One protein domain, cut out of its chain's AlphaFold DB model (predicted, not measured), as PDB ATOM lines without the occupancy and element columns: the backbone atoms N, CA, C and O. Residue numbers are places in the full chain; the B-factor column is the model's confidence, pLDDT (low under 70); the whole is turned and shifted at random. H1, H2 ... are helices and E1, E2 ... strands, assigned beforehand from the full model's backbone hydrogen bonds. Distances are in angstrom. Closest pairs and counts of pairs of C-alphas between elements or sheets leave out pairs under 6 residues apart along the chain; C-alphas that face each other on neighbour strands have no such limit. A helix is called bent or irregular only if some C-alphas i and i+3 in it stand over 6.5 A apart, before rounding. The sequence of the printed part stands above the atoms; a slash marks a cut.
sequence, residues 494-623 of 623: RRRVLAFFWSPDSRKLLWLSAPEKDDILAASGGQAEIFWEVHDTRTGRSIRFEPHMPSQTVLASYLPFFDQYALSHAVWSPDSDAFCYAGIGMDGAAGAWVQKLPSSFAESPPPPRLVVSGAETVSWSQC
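What this domain is: This is residues 494 to 623 of the 623 residues of the protein "Hypothetical protein" of Hanusia phi (UniProt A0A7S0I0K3). Two twisted antiparallel sheets make this rounded domain: a wall of four strands, E1 to E4, and a smaller sheet of three, E5 to E7, with the last strand, E8, folded back over one face of it. The helix H2 bridges the two sheets at one side, while the short H1 sits at the end of the larger sheet, by E1 and E2. The printed part has 130 residues with two named helices and eight named strands, in the order E1 E2 H1 E3 E4 H2 E5 E6 E7 E8, and its class is mixed, helices and strands. The sheets run E1 - E2 - E3 - E4 and E5 - E6 - E7. The whole is compact, with a radius of gyration of the C-alphas of 13.7 A and spans of 35 by 32 by 31 A.

Where its parts are: Begin with the larger sheet and find C-alpha 495 at (121.773, 144.114, 98.390), where E1 starts. E1, residues 495 to 502, covers 19.8 A and bends by 63 degrees at residue 498. E2, residues 508 to 515, is 22.3 A long, E3, residues 531 to 536, 16.5 A, and E4, residues 541 to 544, 10.3 A. H1, residues 516 to 523, measures 10.8 A and is irregular, with C-alphas 517 and 520 lying 7.5 A apart. For H2, residues 552 to 565, start at C-alpha 552, (112.751, 152.010, 115.271); it spans 15.9 A and is irregular too, C-alphas 560 and 563 being 8.6 A apart. In the smaller sheet E5, residues 578 to 584, is 18.1 A long, E6, residues 590 to 596, 18.2 A, and E7, residues 609 to 613, 10.9 A. E8, residues 615 to 620, runs 13.6 A and ends at C-alpha 620, (96.891, 144.147, 108.227).

How they stand to each other: Look first at the strongly twisted four-strand sheet, whose edge strands are E1 and E4. E1 and E2 form a hairpin, with N 498 and O 512 within hydrogen-bond range at 2.8 A. E2 and E3 are antiparallel, with N 511 and O 533 at 2.8 A. E3 and E4 form a hairpin, with N 534 and O 543 at 2.9 A. H1 is on this sheet at a height of 6.9 A, over E2, slantwise to the strands at 41 degrees on the local plane. H2 only grazes the sheet with residues 558 to 563; its closest C-alphas to E1 are those of Phe 562 and Ala 499, 6.1 A apart. H2 touches H1 with residues 555 to 560 alone, about perpendicular at 88 degrees, closest at the C-alphas of Ala 523 and Pro 560, 7.0 A. Residues 552 to 555 of H2 only graze the other sheet, E5 to E7, which is a meander, each strand the antiparallel neighbour of the one before. There N 581 and O 593 stand 3.1 A apart between E5 and E6, and N 592 and O 612 2.8 A apart between E6 and E7. E8 pairs with no named strand; its closest C-alphas to E5 are those of Thr 617 and Ala 582, 5.2 A. Of the O i to N i+4 pairs, 2 of 4 in H1 and 5 of 10 in H2 are within hydrogen-bond range.

The domain as a whole: The C-alphas farthest apart are those of Lys 517 and Cys 623, the chain's last residue, at 37.4 A. The printed part has no cut. Look for the long links at residues 566 to 577, from H2 to E5, and 597 to 608, from E6 to E7. Mean pLDDT of the printed part is 90.8, with values under 70 at residues 519 to 520, 522 to 527 and 623.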
ATOM      1  N   ARG A 494     125.455 145.578  95.521       74.25
ATOM      2  CA  ARG A 494     124.923 144.385  96.193       74.25
ATOM      3  C   ARG A 494     123.888 144.762  97.255       74.25
ATOM      4  O   ARG A 494     124.038 145.787  97.935       74.25
ATOM      5  N   ARG A 495     122.841 143.954  97.400       82.75
ATOM      6  CA  ARG A 495     121.773 144.114  98.390       82.75
ATOM      7  C   ARG A 495     121.535 142.827  99.158       82.75
ATOM      8  O   ARG A 495     121.478 141.748  98.584       82.75
ATOM      9  N   ARG A 496     121.293 142.975 100.457       87.50
ATOM     10  CA  ARG A 496     120.937 141.870 101.343       87.50
ATOM     11  C   ARG A 496     119.447 141.826 101.610       87.50
ATOM     12  O   ARG A 496     118.846 142.845 101.941       87.50
ATOM     13  N   VAL A 497     118.869 140.641 101.516       92.06
ATOM     14  CA  VAL A 497     117.507 140.299 101.908       92.06
ATOM     15  C   VAL A 497     117.421 140.307 103.429       92.06
ATOM     16  O   VAL A 497     118.149 139.589 104.107       92.06
ATOM     17  N   LEU A 498     116.503 141.090 103.985       92.38
ATOM     18  CA  LEU A 498     116.290 141.224 105.428       92.38
ATOM     19  C   LEU A 498     115.088 140.407 105.917       92.38
ATOM     20  O   LEU A 498     115.156 139.795 106.981       92.38
ATOM     21  N   ALA A 499     114.008 140.379 105.130       95.00
ATOM     22  CA  ALA A 499     112.764 139.663 105.419       95.00
ATOM     23  C   ALA A 499     111.994 139.350 104.135       95.00
ATOM     24  O   ALA A 499     112.189 140.032 103.132       95.00
ATOM     25  N   PHE A 500     111.106 138.354 104.161       97.50
ATOM     26  CA  PHE A 500     110.252 137.998 103.024       97.50
ATOM     27  C   PHE A 500     108.914 137.392 103.458       97.50
ATOM     28  O   PHE A 500     108.826 136.741 104.499       97.50
ATOM     29  N   PHE A 501     107.877 137.625 102.651       97.62
ATOM     30  CA  PHE A 501     106.477 137.351 102.968       97.62
ATOM     31  C   PHE A 501     105.705 136.941 101.710       97.62
ATOM     32  O   PHE A 501     105.657 137.685 100.724       97.62
ATOM     33  N   TRP A 502     105.050 135.783 101.755       97.56
ATOM     34  CA  TRP A 502     104.122 135.355 100.708       97.56
ATOM     35  C   TRP A 502     102.829 136.168 100.745       97.56
ATOM     36  O   TRP A 502     102.296 136.449 101.819       97.56
ATOM     37  N   SER A 503     102.309 136.521  99.570       97.12
ATOM     38  CA  SER A 503     100.974 137.101  99.450       97.12
ATOM     39  C   SER A 503      99.890 136.065  99.799       97.12
ATOM     40  O   SER A 503     100.088 134.879  99.527       97.12
ATOM     41  N   PRO A 504      98.726 136.471 100.345       94.38
ATOM     42  CA  PRO A 504      97.634 135.553 100.705       94.38
ATOM     43  C   PRO A 504      97.147 134.637  99.569       94.38
ATOM     44  O   PRO A 504      96.778 133.489  99.790       94.38
ATOM     45  N   ASP A 505      97.171 135.130  98.331       93.88
ATOM     46  CA  ASP A 505      96.853 134.376  97.108       93.88
ATOM     47  C   ASP A 505      97.989 133.460  96.608       93.88
ATOM     48  O   ASP A 505      97.828 132.826  95.569       93.88
ATOM     49  N   SER A 506      99.126 133.396  97.311       95.81
ATOM     50  CA  SER A 506     100.310 132.569  97.003       95.81
ATOM     51  C   SER A 506     101.030 132.883  95.687       95.81
ATOM     52  O   SER A 506     101.926 132.148  95.272       95.81
ATOM     53  N   ARG A 507     100.680 133.982  95.007       95.19
ATOM     54  CA  ARG A 507     101.253 134.310  93.689       95.19
ATOM     55  C   ARG A 507     102.473 135.213  93.759       95.19
ATOM     56  O   ARG A 507     103.210 135.284  92.773       95.19
ATOM     57  N   LYS A 508     102.666 135.934  94.861       97.31
ATOM     58  CA  LYS A 508     103.691 136.969  94.968       97.31
ATOM     59  C   LYS A 508     104.550 136.754  96.201       97.31
ATOM     60  O   LYS A 508     104.040 136.410  97.266       97.31
ATOM     61  N   LEU A 509     105.844 137.010  96.058       98.19
ATOM     62  CA  LEU A 509     106.764 137.099  97.185       98.19
ATOM     63  C   LEU A 509     107.201 138.554  97.340       98.19
ATOM     64  O   LEU A 509     107.814 139.109  96.430       98.19
ATOM     65  N   LEU A 510     106.867 139.158  98.477       98.00
ATOM     66  CA  LEU A 510     107.410 140.443  98.914       98.00
ATOM     67  C   LEU A 510     108.679 140.164  99.709       98.00
ATOM     68  O   LEU A 510     108.662 139.309 100.589       98.00
ATOM     69  N   TRP A 511     109.756 140.895  99.458       96.75
ATOM     70  CA  TRP A 511     110.910 140.909 100.344       96.75
ATOM     71  C   TRP A 511     111.428 142.319 100.563       96.75
ATOM     72  O   TRP A 511     111.151 143.251  99.810       96.75
ATOM     73  N   LEU A 512     112.161 142.446 101.655       94.69
ATOM     74  CA  LEU A 512     112.804 143.659 102.102       94.69
ATOM     75  C   LEU A 512     114.297 143.520 101.851       94.69
ATOM     76  O   LEU A 512     114.873 142.503 102.240       94.69
ATOM     77  N   SER A 513     114.924 144.513 101.229       92.06
ATOM     78  CA  SER A 513     116.359 144.504 100.962       92.06
ATOM     79  C   SER A 513     117.041 145.802 101.386       92.06
ATOM     80  O   SER A 513     116.439 146.874 101.349       92.06
ATOM     81  N   ALA A 514     118.305 145.718 101.799       89.69
ATOM     82  CA  ALA A 514     119.152 146.874 102.095       89.69
ATOM     83  C   ALA A 514     120.431 146.829 101.256       89.69
ATOM     84  O   ALA A 514     120.912 145.733 100.961       89.69
ATOM     85  N   PRO A 515     121.014 147.981 100.881       84.75
ATOM     86  CA  PRO A 515     122.360 148.023 100.319       84.75
ATOM     87  C   PRO A 515     123.355 147.311 101.239       84.75
ATOM     88  O   PRO A 515     123.294 147.482 102.453       84.75
ATOM     89  N   GLU A 516     124.301 146.561 100.672       77.06
ATOM     90  CA  GLU A 516     125.262 145.780 101.458       77.06
ATOM     91  C   GLU A 516     126.052 146.648 102.444       77.06
ATOM     92  O   GLU A 516     126.248 146.243 103.571       77.06
ATOM     93  N   LYS A 517     126.441 147.875 102.084       75.00
ATOM     94  CA  LYS A 517     127.145 148.794 103.004       75.00
ATOM     95  C   LYS A 517     126.340 149.180 104.258       75.00
ATOM     96  O   LYS A 517     126.929 149.606 105.249       75.00
ATOM     97  N   ASP A 518     125.016 149.066 104.191       75.31
ATOM     98  CA  ASP A 518     124.085 149.467 105.244       75.31
ATOM     99  C   ASP A 518     123.488 148.236 105.945       75.31
ATOM    100  O   ASP A 518     122.623 148.372 106.809       75.31
ATOM    101  N   ASP A 519     123.946 147.025 105.610       68.94
ATOM    102  CA  ASP A 519     123.394 145.773 106.114       68.94
ATOM    103  C   ASP A 519     123.588 145.591 107.620       68.94
ATOM    104  O   ASP A 519     122.645 145.251 108.327       68.94
ATOM    105  N   ILE A 520     124.789 145.865 108.129       69.12
ATOM    106  CA  ILE A 520     125.151 145.774 109.538       69.12
ATOM    107  C   ILE A 520     124.359 146.825 110.299       69.12
ATOM    108  O   ILE A 520     123.869 146.537 111.390       69.12
ATOM    109  N   LEU A 521     124.193 148.020 109.723       73.38
ATOM    110  CA  LEU A 521     123.357 149.065 110.302       73.38
ATOM    111  C   LEU A 521     121.903 148.591 110.382       73.38
ATOM    112  O   LEU A 521     121.359 148.563 111.481       73.38
ATOM    113  N   ALA A 522     121.306 148.124 109.284       68.69
ATOM    114  CA  ALA A 522     119.929 147.630 109.248       68.69
ATOM    115  C   ALA A 522     119.706 146.436 110.197       68.69
ATOM    116  O   ALA A 522     118.750 146.421 110.973       68.69
ATOM    117  N   ALA A 523     120.615 145.459 110.191       65.44
ATOM    118  CA  ALA A 523     120.565 144.268 111.037       65.44
ATOM    119  C   ALA A 523     120.779 144.582 112.527       65.44
ATOM    120  O   ALA A 523     120.251 143.874 113.384       65.44
ATOM    121  N   SER A 524     121.516 145.652 112.844       65.19
ATOM    122  CA  SER A 524     121.732 146.130 114.219       65.19
ATOM    123  C   SER A 524     120.670 147.138 114.678       65.19
ATOM    124  O   SER A 524     120.791 147.706 115.764       65.19
ATOM    125  N   GLY A 525     119.634 147.377 113.868       62.69
ATOM    126  CA  GLY A 525     118.543 148.300 114.181       62.69
ATOM    127  C   GLY A 525     118.889 149.784 114.009       62.69
ATOM    128  O   GLY A 525     118.230 150.638 114.604       62.69
ATOM    129  N   GLY A 526     119.933 150.089 113.243       64.50
ATOM    130  CA  GLY A 526     120.295 151.426 112.793       64.50
ATOM    131  C   GLY A 526     119.435 151.896 111.620       64.50
ATOM    132  O   GLY A 526     118.836 151.109 110.890       64.50
ATOM    133  N   GLN A 527     119.385 153.212 111.444       69.69
ATOM    134  CA  GLN A 527     118.667 153.856 110.354       69.69
ATOM    135  C   GLN A 527     119.357 153.575 109.010       69.69
ATOM    136  O   GLN A 527     120.450 154.077 108.759       69.69
ATOM    137  N   ALA A 528     118.708 152.774 108.165       77.25
ATOM    138  CA  ALA A 528     119.175 152.407 106.832       77.25
ATOM    139  C   ALA A 528     118.050 152.599 105.808       77.25
ATOM    140  O   ALA A 528     116.875 152.384 106.121       77.25
ATOM    141  N   GLU A 529     118.416 152.998 104.591       85.56
ATOM    142  CA  GLU A 529     117.494 153.001 103.458       85.56
ATOM    143  C   GLU A 529     117.248 151.566 103.014       85.56
ATOM    144  O   GLU A 529     118.183 150.840 102.664       85.56
ATOM    145  N   ILE A 530     115.983 151.158 103.011       91.00
ATOM    146  CA  ILE A 530     115.607 149.814 102.598       91.00
ATOM    147  C   ILE A 530     114.489 149.835 101.568       91.00
ATOM    148  O   ILE A 530     113.655 150.743 101.516       91.00
ATOM    149  N   PHE A 531     114.473 148.792 100.753       93.31
ATOM    150  CA  PHE A 531     113.627 148.665  99.584       93.31
ATOM    151  C   PHE A 531     112.659 147.512  99.780       93.31
ATOM    152  O   PHE A 531     113.056 146.408 100.152       93.31
ATOM    153  N   TRP A 532     111.393 147.762  99.474       95.81
ATOM    154  CA  TRP A 532     110.459 146.681  99.209       95.81
ATOM    155  C   TRP A 532     110.612 146.230  97.761       95.81
ATOM    156  O   TRP A 532     110.722 147.048  96.843       95.81
ATOM    157  N   GLU A 533     110.586 144.923  97.555       95.44
ATOM    158  CA  GLU A 533     110.631 144.291  96.245       95.44
ATOM    159  C   GLU A 533     109.573 143.193  96.186       95.44
ATOM    160  O   GLU A 533     109.376 142.453  97.146       95.44
ATOM    161  N   VAL A 534     108.860 143.096  95.067       96.94
ATOM    162  CA  VAL A 534     107.809 142.094  94.864       96.94
ATOM    163  C   VAL A 534     108.107 141.313  93.605       96.94
ATOM    164  O   VAL A 534     108.294 141.909  92.548       96.94
ATOM    165  N   HIS A 535     108.086 139.988  93.704       96.31
ATOM    166  CA  HIS A 535     108.183 139.069  92.579       96.31
ATOM    167  C   HIS A 535     106.825 138.423  92.305       96.31
ATOM    168  O   HIS A 535     106.235 137.827  93.205       96.31
ATOM    169  N   ASP A 536     106.341 138.518  91.067       94.94
ATOM    170  CA  ASP A 536     105.172 137.784  90.580       94.94
ATOM    171  C   ASP A 536     105.625 136.450  89.976       94.94
ATOM    172  O   ASP A 536     106.228 136.401  88.901       94.94
ATOM    173  N   THR A 537     105.275 135.359  90.653       92.81
ATOM    174  CA  THR A 537     105.672 133.996  90.269       92.81
ATOM    175  C   THR A 537     105.069 133.522  88.947       92.81
ATOM    176  O   THR A 537     105.580 132.584  88.340       92.81
ATOM    177  N   ARG A 538     103.982 134.145  88.476       89.69
ATOM    178  CA  ARG A 538     103.337 133.794  87.202       89.69
ATOM    179  C   ARG A 538     104.057 134.421  86.017       89.69
ATOM    180  O   ARG A 538     104.151 133.803  84.962       89.69
ATOM    181  N   THR A 539     104.493 135.670  86.161       90.44
ATOM    182  CA  THR A 539     105.150 136.413  85.075       90.44
ATOM    183  C   THR A 539     106.673 136.348  85.153       90.44
ATOM    184  O   THR A 539     107.339 136.709  84.182       90.44
ATOM    185  N   GLY A 540     107.227 135.917  86.290       90.62
ATOM    186  CA  GLY A 540     108.663 135.910  86.562       90.62
ATOM    187  C   GLY A 540     109.253 137.314  86.731       90.62
ATOM    188  O   GLY A 540     110.475 137.466  86.751       90.62
ATOM    189  N   ARG A 541     108.412 138.353  86.810       91.06
ATOM    190  CA  ARG A 541     108.842 139.752  86.902       91.06
ATOM    191  C   ARG A 541     108.914 140.200  88.348       91.06
ATOM    192  O   ARG A 541     108.079 139.820  89.165       91.06
ATOM    193  N   SER A 542     109.870 141.078  88.618       91.81
ATOM    194  CA  SER A 542     110.011 141.733  89.911       91.81
ATOM    195  C   SER A 542     109.907 143.247  89.758       91.81
ATOM    196  O   SER A 542     110.392 143.800  88.772       91.81
ATOM    197  N   ILE A 543     109.289 143.909  90.734       92.25
ATOM    198  CA  ILE A 543     109.268 145.370  90.860       92.25
ATOM    199  C   ILE A 543     109.922 145.750  92.180       92.25
ATOM    200  O   ILE A 543     109.686 145.106  93.201       92.25
ATOM    201  N   ARG A 544     110.697 146.831  92.152       92.44
ATOM    202  CA  ARG A 544     111.235 147.501  93.332       92.44
ATOM    203  C   ARG A 544     110.484 148.803  93.580       92.44
ATOM    204  O   ARG A 544     110.198 149.534  92.633       92.44
ATOM    205  N   PHE A 545     110.202 149.081  94.844       94.12
ATOM    206  CA  PHE A 545     109.536 150.300  95.296       94.12
ATOM    207  C   PHE A 545     110.550 151.329  95.807       94.12
ATOM    208  O   PHE A 545     111.736 151.032  95.966       94.12
ATOM    209  N   GLU A 546     110.075 152.550  96.037       92.12
ATOM    210  CA  GLU A 546     110.882 153.631  96.602       92.12
ATOM    211  C   GLU A 546     111.474 153.240  97.971       92.12
ATOM    212  O   GLU A 546     110.845 152.486  98.728       92.12
ATOM    213  N   PRO A 547     112.695 153.709  98.293       92.19
ATOM    214  CA  PRO A 547     113.301 153.447  99.587       92.19
ATOM    215  C   PRO A 547     112.521 154.123 100.714       92.19
ATOM    216  O   PRO A 547     111.936 155.194 100.554       92.19
ATOM    217  N   HIS A 548     112.580 153.514 101.891       93.62
ATOM    218  CA  HIS A 548     112.083 154.097 103.132       93.62
ATOM    219  C   HIS A 548     113.015 153.723 104.283       93.62
ATOM    220  O   HIS A 548     113.850 152.824 104.162       93.62
ATOM    221  N   MET A 549     112.854 154.396 105.417       93.56
ATOM    222  CA  MET A 549     113.528 154.036 106.664       93.56
ATOM    223  C   MET A 549     112.473 153.481 107.620       93.56
ATOM    224  O   MET A 549     111.574 154.237 107.991       93.56
ATOM    225  N   PRO A 550     112.499 152.204 108.033       94.62
ATOM    226  CA  PRO A 550     111.451 151.702 108.909       94.62
ATOM    227  C   PRO A 550     111.516 152.363 110.276       94.62
ATOM    228  O   PRO A 550     112.537 152.920 110.687       94.62
ATOM    229  N   SER A 551     110.410 152.273 111.001       94.81
ATOM    230  CA  SER A 551     110.363 152.719 112.385       94.81
ATOM    231  C   SER A 551     111.396 151.982 113.246       94.81
ATOM    232  O   SER A 551     111.792 150.841 112.970       94.81
ATOM    233  N   GLN A 552     111.793 152.614 114.351       90.12
ATOM    234  CA  GLN A 552     112.751 152.010 115.271       90.12
ATOM    235  C   GLN A 552     112.193 150.720 115.882       90.12
ATOM    236  O   GLN A 552     112.932 149.754 116.082       90.12
ATOM    237  N   THR A 553     110.887 150.685 116.162       92.56
ATOM    238  CA  THR A 553     110.225 149.483 116.669       92.56
ATOM    239  C   THR A 553     110.289 148.327 115.668       92.56
ATOM    240  O   THR A 553     110.651 147.219 116.072       92.56
ATOM    241  N   VAL A 554     109.996 148.557 114.378       93.69
ATOM    242  CA  VAL A 554     110.068 147.511 113.338       93.69
ATOM    243  C   VAL A 554     111.494 146.981 113.208       93.69
ATOM    244  O   VAL A 554     111.697 145.768 113.284       93.69
ATOM    245  N   LEU A 555     112.478 147.880 113.092       90.69
ATOM    246  CA  LEU A 555     113.893 147.520 112.966       90.69
ATOM    247  C   LEU A 555     114.410 146.715 114.164       90.69
ATOM    248  O   LEU A 555     115.104 145.721 113.978       90.69
ATOM    249  N   ALA A 556     114.079 147.122 115.392       87.94
ATOM    250  CA  ALA A 556     114.653 146.520 116.595       87.94
ATOM    251  C   ALA A 556     113.892 145.286 117.108       87.94
ATOM    252  O   ALA A 556     114.496 144.437 117.762       87.94
ATOM    253  N   SER A 557     112.576 145.198 116.873       88.31
ATOM    254  CA  SER A 557     111.720 144.186 117.521       88.31
ATOM    255  C   SER A 557     111.161 143.140 116.561       88.31
ATOM    256  O   SER A 557     111.000 141.990 116.960       88.31
ATOM    257  N   TYR A 558     110.881 143.520 115.312       92.44
ATOM    258  CA  TYR A 558     110.183 142.661 114.352       92.44
ATOM    259  C   TYR A 558     111.134 142.053 113.330       92.44
ATOM    260  O   TYR A 558     111.158 140.838 113.140       92.44
ATOM    261  N   LEU A 559     111.955 142.889 112.695       92.19
ATOM    262  CA  LEU A 559     112.828 142.470 111.604       92.19
ATOM    263  C   LEU A 559     113.833 141.363 111.995       92.19
ATOM    264  O   LEU A 559     113.956 140.391 111.242       92.19
ATOM    265  N   PRO A 560     114.480 141.395 113.182       90.50
ATOM    266  CA  PRO A 560     115.422 140.353 113.598       90.50
ATOM    267  C   PRO A 560     114.777 138.990 113.865       90.50
ATOM    268  O   PRO A 560     115.495 138.023 114.111       90.50
ATOM    269  N   PHE A 561     113.447 138.892 113.826       92.06
ATOM    270  CA  PHE A 561     112.678 137.670 114.065       92.06
ATOM    271  C   PHE A 561     111.519 137.542 113.063       92.06
ATOM    272  O   PHE A 561     110.491 136.941 113.375       92.06
ATOM    273  N   PHE A 562     111.655 138.145 111.873       95.06
ATOM    274  CA  PHE A 562     110.540 138.311 110.937       95.06
ATOM    275  C   PHE A 562     109.853 136.990 110.576       95.06
ATOM    276  O   PHE A 562     108.654 136.979 110.360       95.06
ATOM    277  N   ASP A 563     110.595 135.886 110.512       94.25
ATOM    278  CA  ASP A 563     110.094 134.560 110.149       94.25
ATOM    279  C   ASP A 563     109.128 133.986 111.190       94.25
ATOM    280  O   ASP A 563     108.213 133.245 110.842       94.25
ATOM    281  N   GLN A 564     109.292 134.375 112.452       94.56
ATOM    282  CA  GLN A 564     108.323 134.108 113.505       94.56
ATOM    283  C   GLN A 564     107.195 135.149 113.505       94.56
ATOM    284  O   GLN A 564     106.024 134.785 113.566       94.56
ATOM    285  N   TYR A 565     107.513 136.444 113.399       94.31
ATOM    286  CA  TYR A 565     106.490 137.499 113.435       94.31
ATOM    287  C   TYR A 565     105.574 137.518 112.209       94.31
ATOM    288  O   TYR A 565     104.432 137.942 112.338       94.31
ATOM    289  N   ALA A 566     106.011 137.013 111.056       92.38
ATOM    290  CA  ALA A 566     105.194 136.887 109.849       92.38
ATOM    291  C   ALA A 566     103.924 136.052 110.078       92.38
ATOM    292  O   ALA A 566     102.938 136.234 109.372       92.38
ATOM    293  N   LEU A 567     103.934 135.166 111.081       90.56
ATOM    294  CA  LEU A 567     102.797 134.318 111.447       90.56
ATOM    295  C   LEU A 567     101.705 135.091 112.205       90.56
ATOM    296  O   LEU A 567     100.556 134.656 112.252       90.56
ATOM    297  N   SER A 568     102.042 136.236 112.809       89.94
ATOM    298  CA  SER A 568     101.119 137.039 113.621       89.94
ATOM    299  C   SER A 568     100.941 138.483 113.126       89.94
ATOM    300  O   SER A 568      99.935 139.125 113.424       89.94
ATOM    301  N   HIS A 569     101.865 138.984 112.304       92.00
ATOM    302  CA  HIS A 569     101.880 140.338 111.756       92.00
ATOM    303  C   HIS A 569     101.831 140.289 110.228       92.00
ATOM    304  O   HIS A 569     102.856 140.159 109.558       92.00
ATOM    305  N   ALA A 570     100.625 140.410 109.672       93.88
ATOM    306  CA  ALA A 570     100.442 140.441 108.229       93.88
ATOM    307  C   ALA A 570     100.885 141.795 107.659       93.88
ATOM    308  O   ALA A 570     100.428 142.849 108.101       93.88
ATOM    309  N   VAL A 571     101.767 141.759 106.661       96.25
ATOM    310  CA  VAL A 571     102.185 142.945 105.892       96.25
ATOM    311  C   VAL A 571     101.376 143.115 104.610       96.25
ATOM    312  O   VAL A 571     101.250 144.223 104.103       96.25
ATOM    313  N   TRP A 572     100.828 142.022 104.084       97.50
ATOM    314  CA  TRP A 572     100.022 142.006 102.872       97.50
ATOM    315  C   TRP A 572      98.573 142.377 103.156       97.50
ATOM    316  O   TRP A 572      98.012 141.987 104.181       97.50
ATOM    317  N   SER A 573      97.946 143.050 102.199       96.00
ATOM    318  CA  SER A 573      96.499 143.168 102.158       96.00
ATOM    319  C   SER A 573      95.844 141.792 101.936       96.00
ATOM    320  O   SER A 573      96.399 140.957 101.214       96.00
ATOM    321  N   PRO A 574      94.654 141.526 102.511       91.25
ATOM    322  CA  PRO A 574      93.950 140.254 102.361       91.25
ATOM    323  C   PRO A 574      93.600 139.887 100.914       91.25
ATOM    324  O   PRO A 574      93.301 138.731 100.634       91.25
ATOM    325  N   ASP A 575      93.593 140.852  99.999       91.12
ATOM    326  CA  ASP A 575      93.351 140.706  98.560       91.12
ATOM    327  C   ASP A 575      94.644 140.608  97.721       91.12
ATOM    328  O   ASP A 575      94.567 140.463  96.501       91.12
ATOM    329  N   SER A 576      95.827 140.607  98.349       94.88
ATOM    330  CA  SER A 576      97.138 140.491  97.687       94.88
ATOM    331  C   SER A 576      97.467 141.602  96.675       94.88
ATOM    332  O   SER A 576      98.267 141.372  95.751       94.88
ATOM    333  N   ASP A 577      96.853 142.779  96.799       95.38
ATOM    334  CA  ASP A 577      97.031 143.911  95.880       95.38
ATOM    335  C   ASP A 577      97.795 145.100  96.489       95.38
ATOM    336  O   ASP A 577      98.147 146.039  95.774       95.38
ATOM    337  N   ALA A 578      98.104 145.046  97.785       97.62
ATOM    338  CA  ALA A 578      98.841 146.069  98.504       97.62
ATOM    339  C   ALA A 578      99.628 145.476  99.678       97.62
ATOM    340  O   ALA A 578      99.390 144.354 100.121       97.62
ATOM    341  N   PHE A 579     100.560 146.252 100.217       98.19
ATOM    342  CA  PHE A 579     101.228 145.942 101.476       98.19
ATOM    343  C   PHE A 579     101.355 147.190 102.352       98.19
ATOM    344  O   PHE A 579     101.287 148.319 101.858       98.19
ATOM    345  N   CYS A 580     101.516 146.997 103.659       98.00
ATOM    346  CA  CYS A 580     101.698 148.069 104.630       98.00
ATOM    347  C   CYS A 580     103.070 148.014 105.306       98.00
ATOM    348  O   CYS A 580     103.635 146.940 105.510       98.00
ATOM    349  N   TYR A 581     103.586 149.176 105.700       97.62
ATOM    350  CA  TYR A 581     104.820 149.296 106.476       97.62
ATOM    351  C   TYR A 581     104.799 150.556 107.352       97.62
ATOM    352  O   TYR A 581     104.073 151.507 107.070       97.62
ATOM    353  N   ALA A 582     105.579 150.559 108.435       97.19
ATOM    354  CA  ALA A 582     105.734 151.714 109.318       97.19
ATOM    355  C   ALA A 582     107.150 152.274 109.191       97.19
ATOM    356  O   ALA A 582     108.124 151.527 109.295       97.19
ATOM    357  N   GLY A 583     107.266 153.580 108.972       96.00
ATOM    358  CA  GLY A 583     108.553 154.223 108.756       96.00
ATOM    359  C   GLY A 583     108.459 155.651 108.242       96.00
ATOM    360  O   GLY A 583     107.396 156.274 108.234       96.00
ATOM    361  N   ILE A 584     109.611 156.156 107.826       95.62
ATOM    362  CA  ILE A 584     109.814 157.471 107.237       95.62
ATOM    363  C   ILE A 584     109.903 157.292 105.721       95.62
ATOM    364  O   ILE A 584     110.773 156.560 105.238       95.62
ATOM    365  N   GLY A 585     108.978 157.921 104.995       91.56
ATOM    366  CA  GLY A 585     108.975 157.956 103.532       91.56
ATOM    367  C   GLY A 585     110.004 158.942 102.972       91.56
ATOM    368  O   GLY A 585     110.633 159.699 103.714       91.56
ATOM    369  N   MET A 586     110.160 158.969 101.647       86.62
ATOM    370  CA  MET A 586     111.085 159.894 100.971       86.62
ATOM    371  C   MET A 586     110.725 161.375 101.156       86.62
ATOM    372  O   MET A 586     111.593 162.240 101.067       86.62
ATOM    373  N   ASP A 587     109.457 161.674 101.430       87.19
ATOM    374  CA  ASP A 587     108.968 163.020 101.744       87.19
ATOM    375  C   ASP A 587     109.304 163.469 103.181       87.19
ATOM    376  O   ASP A 587     108.989 164.592 103.575       87.19
ATOM    377  N   GLY A 588     109.947 162.601 103.970       91.31
ATOM    378  CA  GLY A 588     110.282 162.830 105.372       91.31
ATOM    379  C   GLY A 588     109.110 162.624 106.334       91.31
ATOM    380  O   GLY A 588     109.288 162.773 107.547       91.31
ATOM    381  N   ALA A 589     107.920 162.265 105.843       95.38
ATOM    382  CA  ALA A 589     106.785 161.988 106.703       95.38
ATOM    383  C   ALA A 589     106.970 160.638 107.410       95.38
ATOM    384  O   ALA A 589     107.321 159.627 106.803       95.38
ATOM    385  N   ALA A 590     106.727 160.617 108.720       96.19
ATOM    386  CA  ALA A 590     106.832 159.418 109.541       96.19
ATOM    387  C   ALA A 590     105.440 158.865 109.853       96.19
ATOM    388  O   ALA A 590     104.586 159.590 110.378       96.19
ATOM    389  N   GLY A 591     105.211 157.579 109.597       97.38
ATOM    390  CA  GLY A 591     103.973 156.919 109.982       97.38
ATOM    391  C   GLY A 591     103.732 155.567 109.329       97.38
ATOM    392  O   GLY A 591     104.664 154.880 108.923       97.38
ATOM    393  N   ALA A 592     102.463 155.164 109.293       98.12
ATOM    394  CA  ALA A 592     102.001 153.950 108.646       98.12
ATOM    395  C   ALA A 592     101.662 154.267 107.194       98.12
ATOM    396  O   ALA A 592     100.921 155.214 106.911       98.12
ATOM    397  N   TRP A 593     102.178 153.442 106.298       98.25
ATOM    398  CA  TRP A 593     102.062 153.584 104.860       98.25
ATOM    399  C   TRP A 593     101.359 152.377 104.259       98.25
ATOM    400  O   TRP A 593     101.520 151.252 104.735       98.25
ATOM    401  N   VAL A 594     100.613 152.618 103.185       98.25
ATOM    402  CA  VAL A 594     100.049 151.582 102.316       98.25
ATOM    403  C   VAL A 594     100.598 151.776 100.910       98.25
ATOM    404  O   VAL A 594     100.430 152.838 100.310       98.25
ATOM    405  N   GLN A 595     101.225 150.733 100.376       97.81
ATOM    406  CA  GLN A 595     101.746 150.677  99.019       97.81
ATOM    407  C   GLN A 595     100.884 149.732  98.188       97.81
ATOM    408  O   GLN A 595     100.895 148.521  98.398       97.81
ATOM    409  N   LYS A 596     100.144 150.283  97.222       97.50
ATOM    410  CA  LYS A 596      99.421 149.472  96.237       97.50
ATOM    411  C   LYS A 596     100.379 148.921  95.190       97.50
ATOM    412  O   LYS A 596     101.336 149.593  94.798       97.50
ATOM    413  N   LEU A 597     100.100 147.721  94.708       96.44
ATOM    414  CA  LEU A 597     100.757 147.173  93.532       96.44
ATOM    415  C   LEU A 597     100.185 147.827  92.263       96.44
ATOM    416  O   LEU A 597      99.007 148.196  92.234       96.44
ATOM    417  N   PRO A 598     100.990 147.975  91.198       94.12
ATOM    418  CA  PRO A 598     100.459 148.366  89.899       94.12
ATOM    419  C   PRO A 598      99.560 147.261  89.329       94.12
ATOM    420  O   PRO A 598      99.737 146.077  89.627       94.12
ATOM    421  N   SER A 599      98.616 147.632  88.461       88.69
ATOM    422  CA  SER A 599      97.740 146.665  87.781       88.69
ATOM    423  C   SER A 599      98.522 145.709  86.873       88.69
ATOM    424  O   SER A 599      98.096 144.577  86.641       88.69
ATOM    425  N   SER A 600      99.687 146.144  86.390       87.94
ATOM    426  CA  SER A 600     100.634 145.342  85.620       87.94
ATOM    427  C   SER A 600     102.063 145.578  86.097       87.94
ATOM    428  O   SER A 600     102.473 146.711  86.319       87.94
ATOM    429  N   PHE A 601     102.878 144.519  86.146       86.94
ATOM    430  CA  PHE A 601     104.302 144.611  86.505       86.94
ATOM    431  C   PHE A 601     105.168 145.275  85.411       86.94
ATOM    432  O   PHE A 601     106.391 145.312  85.512       86.94
ATOM    433  N   ALA A 602     104.545 145.748  84.327       83.81
ATOM    434  CA  ALA A 602     105.171 146.599  83.315       83.81
ATOM    435  C   ALA A 602     105.011 148.103  83.609       83.81
ATOM    436  O   ALA A 602     105.689 148.913  82.983       83.81
ATOM    437  N   GLU A 603     104.093 148.471  84.502       89.50
ATOM    438  CA  GLU A 603     103.771 149.856  84.833       89.50
ATOM    439  C   GLU A 603     104.558 150.319  86.059       89.50
ATOM    440  O   GLU A 603     104.959 149.518  86.908       89.50
ATOM    441  N   SER A 604     104.765 151.630  86.167       88.94
ATOM    442  CA  SER A 604     105.317 152.223  87.382       88.94
ATOM    443  C   SER A 604     104.349 152.026  88.555       88.94
ATOM    444  O   SER A 604     103.139 152.211  88.380       88.94
ATOM    445  N   PRO A 605     104.847 151.667  89.751       92.00
ATOM    446  CA  PRO A 605     103.993 151.535  90.920       92.00
ATOM    447  C   PRO A 605     103.381 152.894  91.303       92.00
ATOM    448  O   PRO A 605     104.034 153.928  91.140       92.00
ATOM    449  N   PRO A 606     102.140 152.921  91.823       94.00
ATOM    450  CA  PRO A 606     101.571 154.139  92.392       94.00
ATOM    451  C   PRO A 606     102.390 154.586  93.616       94.00
ATOM    452  O   PRO A 606     102.981 153.733  94.280       94.00
ATOM    453  N   PRO A 607     102.418 155.884  93.965       94.19
ATOM    454  CA  PRO A 607     103.124 156.339  95.160       94.19
ATOM    455  C   PRO A 607     102.498 155.749  96.438       94.19
ATOM    456  O   PRO A 607     101.278 155.524  96.475       94.19
ATOM    457  N   PRO A 608     103.294 155.512  97.497       96.44
ATOM    458  CA  PRO A 608     102.772 155.045  98.773       96.44
ATOM    459  C   PRO A 608     101.890 156.118  99.420       96.44
ATOM    460  O   PRO A 608     102.125 157.320  99.298       96.44
ATOM    461  N   ARG A 609     100.863 155.682 100.151       96.50
ATOM    462  CA  ARG A 609      99.945 156.567 100.874       96.50
ATOM    463  C   ARG A 609     100.231 156.522 102.366       96.50
ATOM    464  O   ARG A 609     100.091 155.464 102.974       96.50
ATOM    465  N   LEU A 610     100.531 157.672 102.965       97.50
ATOM    466  CA  LEU A 610     100.538 157.825 104.418       97.50
ATOM    467  C   LEU A 610      99.095 157.750 104.929       97.50
ATOM    468  O   LEU A 610      98.253 158.562 104.542       97.50
ATOM    469  N   VAL A 611      98.799 156.772 105.783       97.44
ATOM    470  CA  VAL A 611      97.449 156.560 106.334       97.44
ATOM    471  C   VAL A 611      97.322 157.033 107.777       97.44
ATOM    472  O   VAL A 611      96.251 157.487 108.172       97.44
ATOM    473  N   VAL A 612      98.399 156.949 108.564       97.12
ATOM    474  CA  VAL A 612      98.433 157.381 109.970       97.12
ATOM    475  C   VAL A 612      99.813 157.943 110.287       97.12
ATOM    476  O   VAL A 612     100.810 157.242 110.147       97.12
ATOM    477  N   SER A 613      99.890 159.189 110.746       96.56
ATOM    478  CA  SER A 613     101.151 159.811 111.167       96.56
ATOM    479  C   SER A 613     101.666 159.238 112.491       96.56
ATOM    480  O   SER A 613     100.878 158.953 113.391       96.56
ATOM    481  N   GLY A 614     102.986 159.148 112.652       95.69
ATOM    482  CA  GLY A 614     103.626 158.789 113.924       95.69
ATOM    483  C   GLY A 614     103.467 157.322 114.341       95.69
ATOM    484  O   GLY A 614     103.632 157.004 115.520       95.69
ATOM    485  N   ALA A 615     103.127 156.436 113.404       97.19
ATOM    486  CA  ALA A 615     103.097 154.998 113.634       97.19
ATOM    487  C   ALA A 615     104.502 154.406 113.825       97.19
ATOM    488  O   ALA A 615     105.413 154.665 113.041       97.19
ATOM    489  N   GLU A 616     104.634 153.548 114.830       96.25
ATOM    490  CA  GLU A 616     105.794 152.693 115.073       96.25
ATOM    491  C   GLU A 616     105.585 151.274 114.540       96.25
ATOM    492  O   GLU A 616     106.556 150.612 114.198       96.25
ATOM    493  N   THR A 617     104.354 150.782 114.435       97.44
ATOM    494  CA  THR A 617     104.059 149.514 113.751       97.44
ATOM    495  C   THR A 617     102.750 149.616 112.990       97.44
ATOM    496  O   THR A 617     101.877 150.421 113.324       97.44
ATOM    497  N   VAL A 618     102.616 148.786 111.960       98.06
ATOM    498  CA  VAL A 618     101.357 148.563 111.256       98.06
ATOM    499  C   VAL A 618     101.272 147.100 110.847       98.06
ATOM    500  O   VAL A 618     102.272 146.514 110.433       98.06
ATOM    501  N   SER A 619     100.090 146.512 110.974       97.25
ATOM    502  CA  SER A 619      99.784 145.189 110.441       97.25
ATOM    503  C   SER A 619      98.375 145.159 109.872       97.25
ATOM    504  O   SER A 619      97.453 145.790 110.395       97.25
ATOM    505  N   TRP A 620      98.200 144.422 108.788       96.50
ATOM    506  CA  TRP A 620      96.891 144.147 108.227       96.50
ATOM    507  C   TRP A 620      96.162 143.078 109.046       96.50
ATOM    508  O   TRP A 620      96.788 142.215 109.664       96.50
ATOM    509  N   SER A 621      94.834 143.129 109.055       91.19
ATOM    510  CA  SER A 621      93.996 142.057 109.587       91.19
ATOM    511  C   SER A 621      94.280 140.721 108.896       91.19
ATOM    512  O   SER A 621      94.399 140.657 107.671       91.19
ATOM    513  N   GLN A 622      94.371 139.652 109.692       76.38
ATOM    514  CA  GLN A 622      94.506 138.284 109.189       76.38
ATOM    515  C   GLN A 622      93.170 137.776 108.632       76.38
ATOM    516  O   GLN A 622      92.110 138.245 109.056       76.38
ATOM    517  N   CYS A 623      93.226 136.880 107.642       55.75
ATOM    518  CA  CYS A 623      92.069 136.303 106.957       55.75
ATOM    519  C   CYS A 623      92.313 134.855 106.551       55.75
ATOM    520  O   CYS A 623      93.435 134.577 106.067       55.75
TER     521      CYS A 623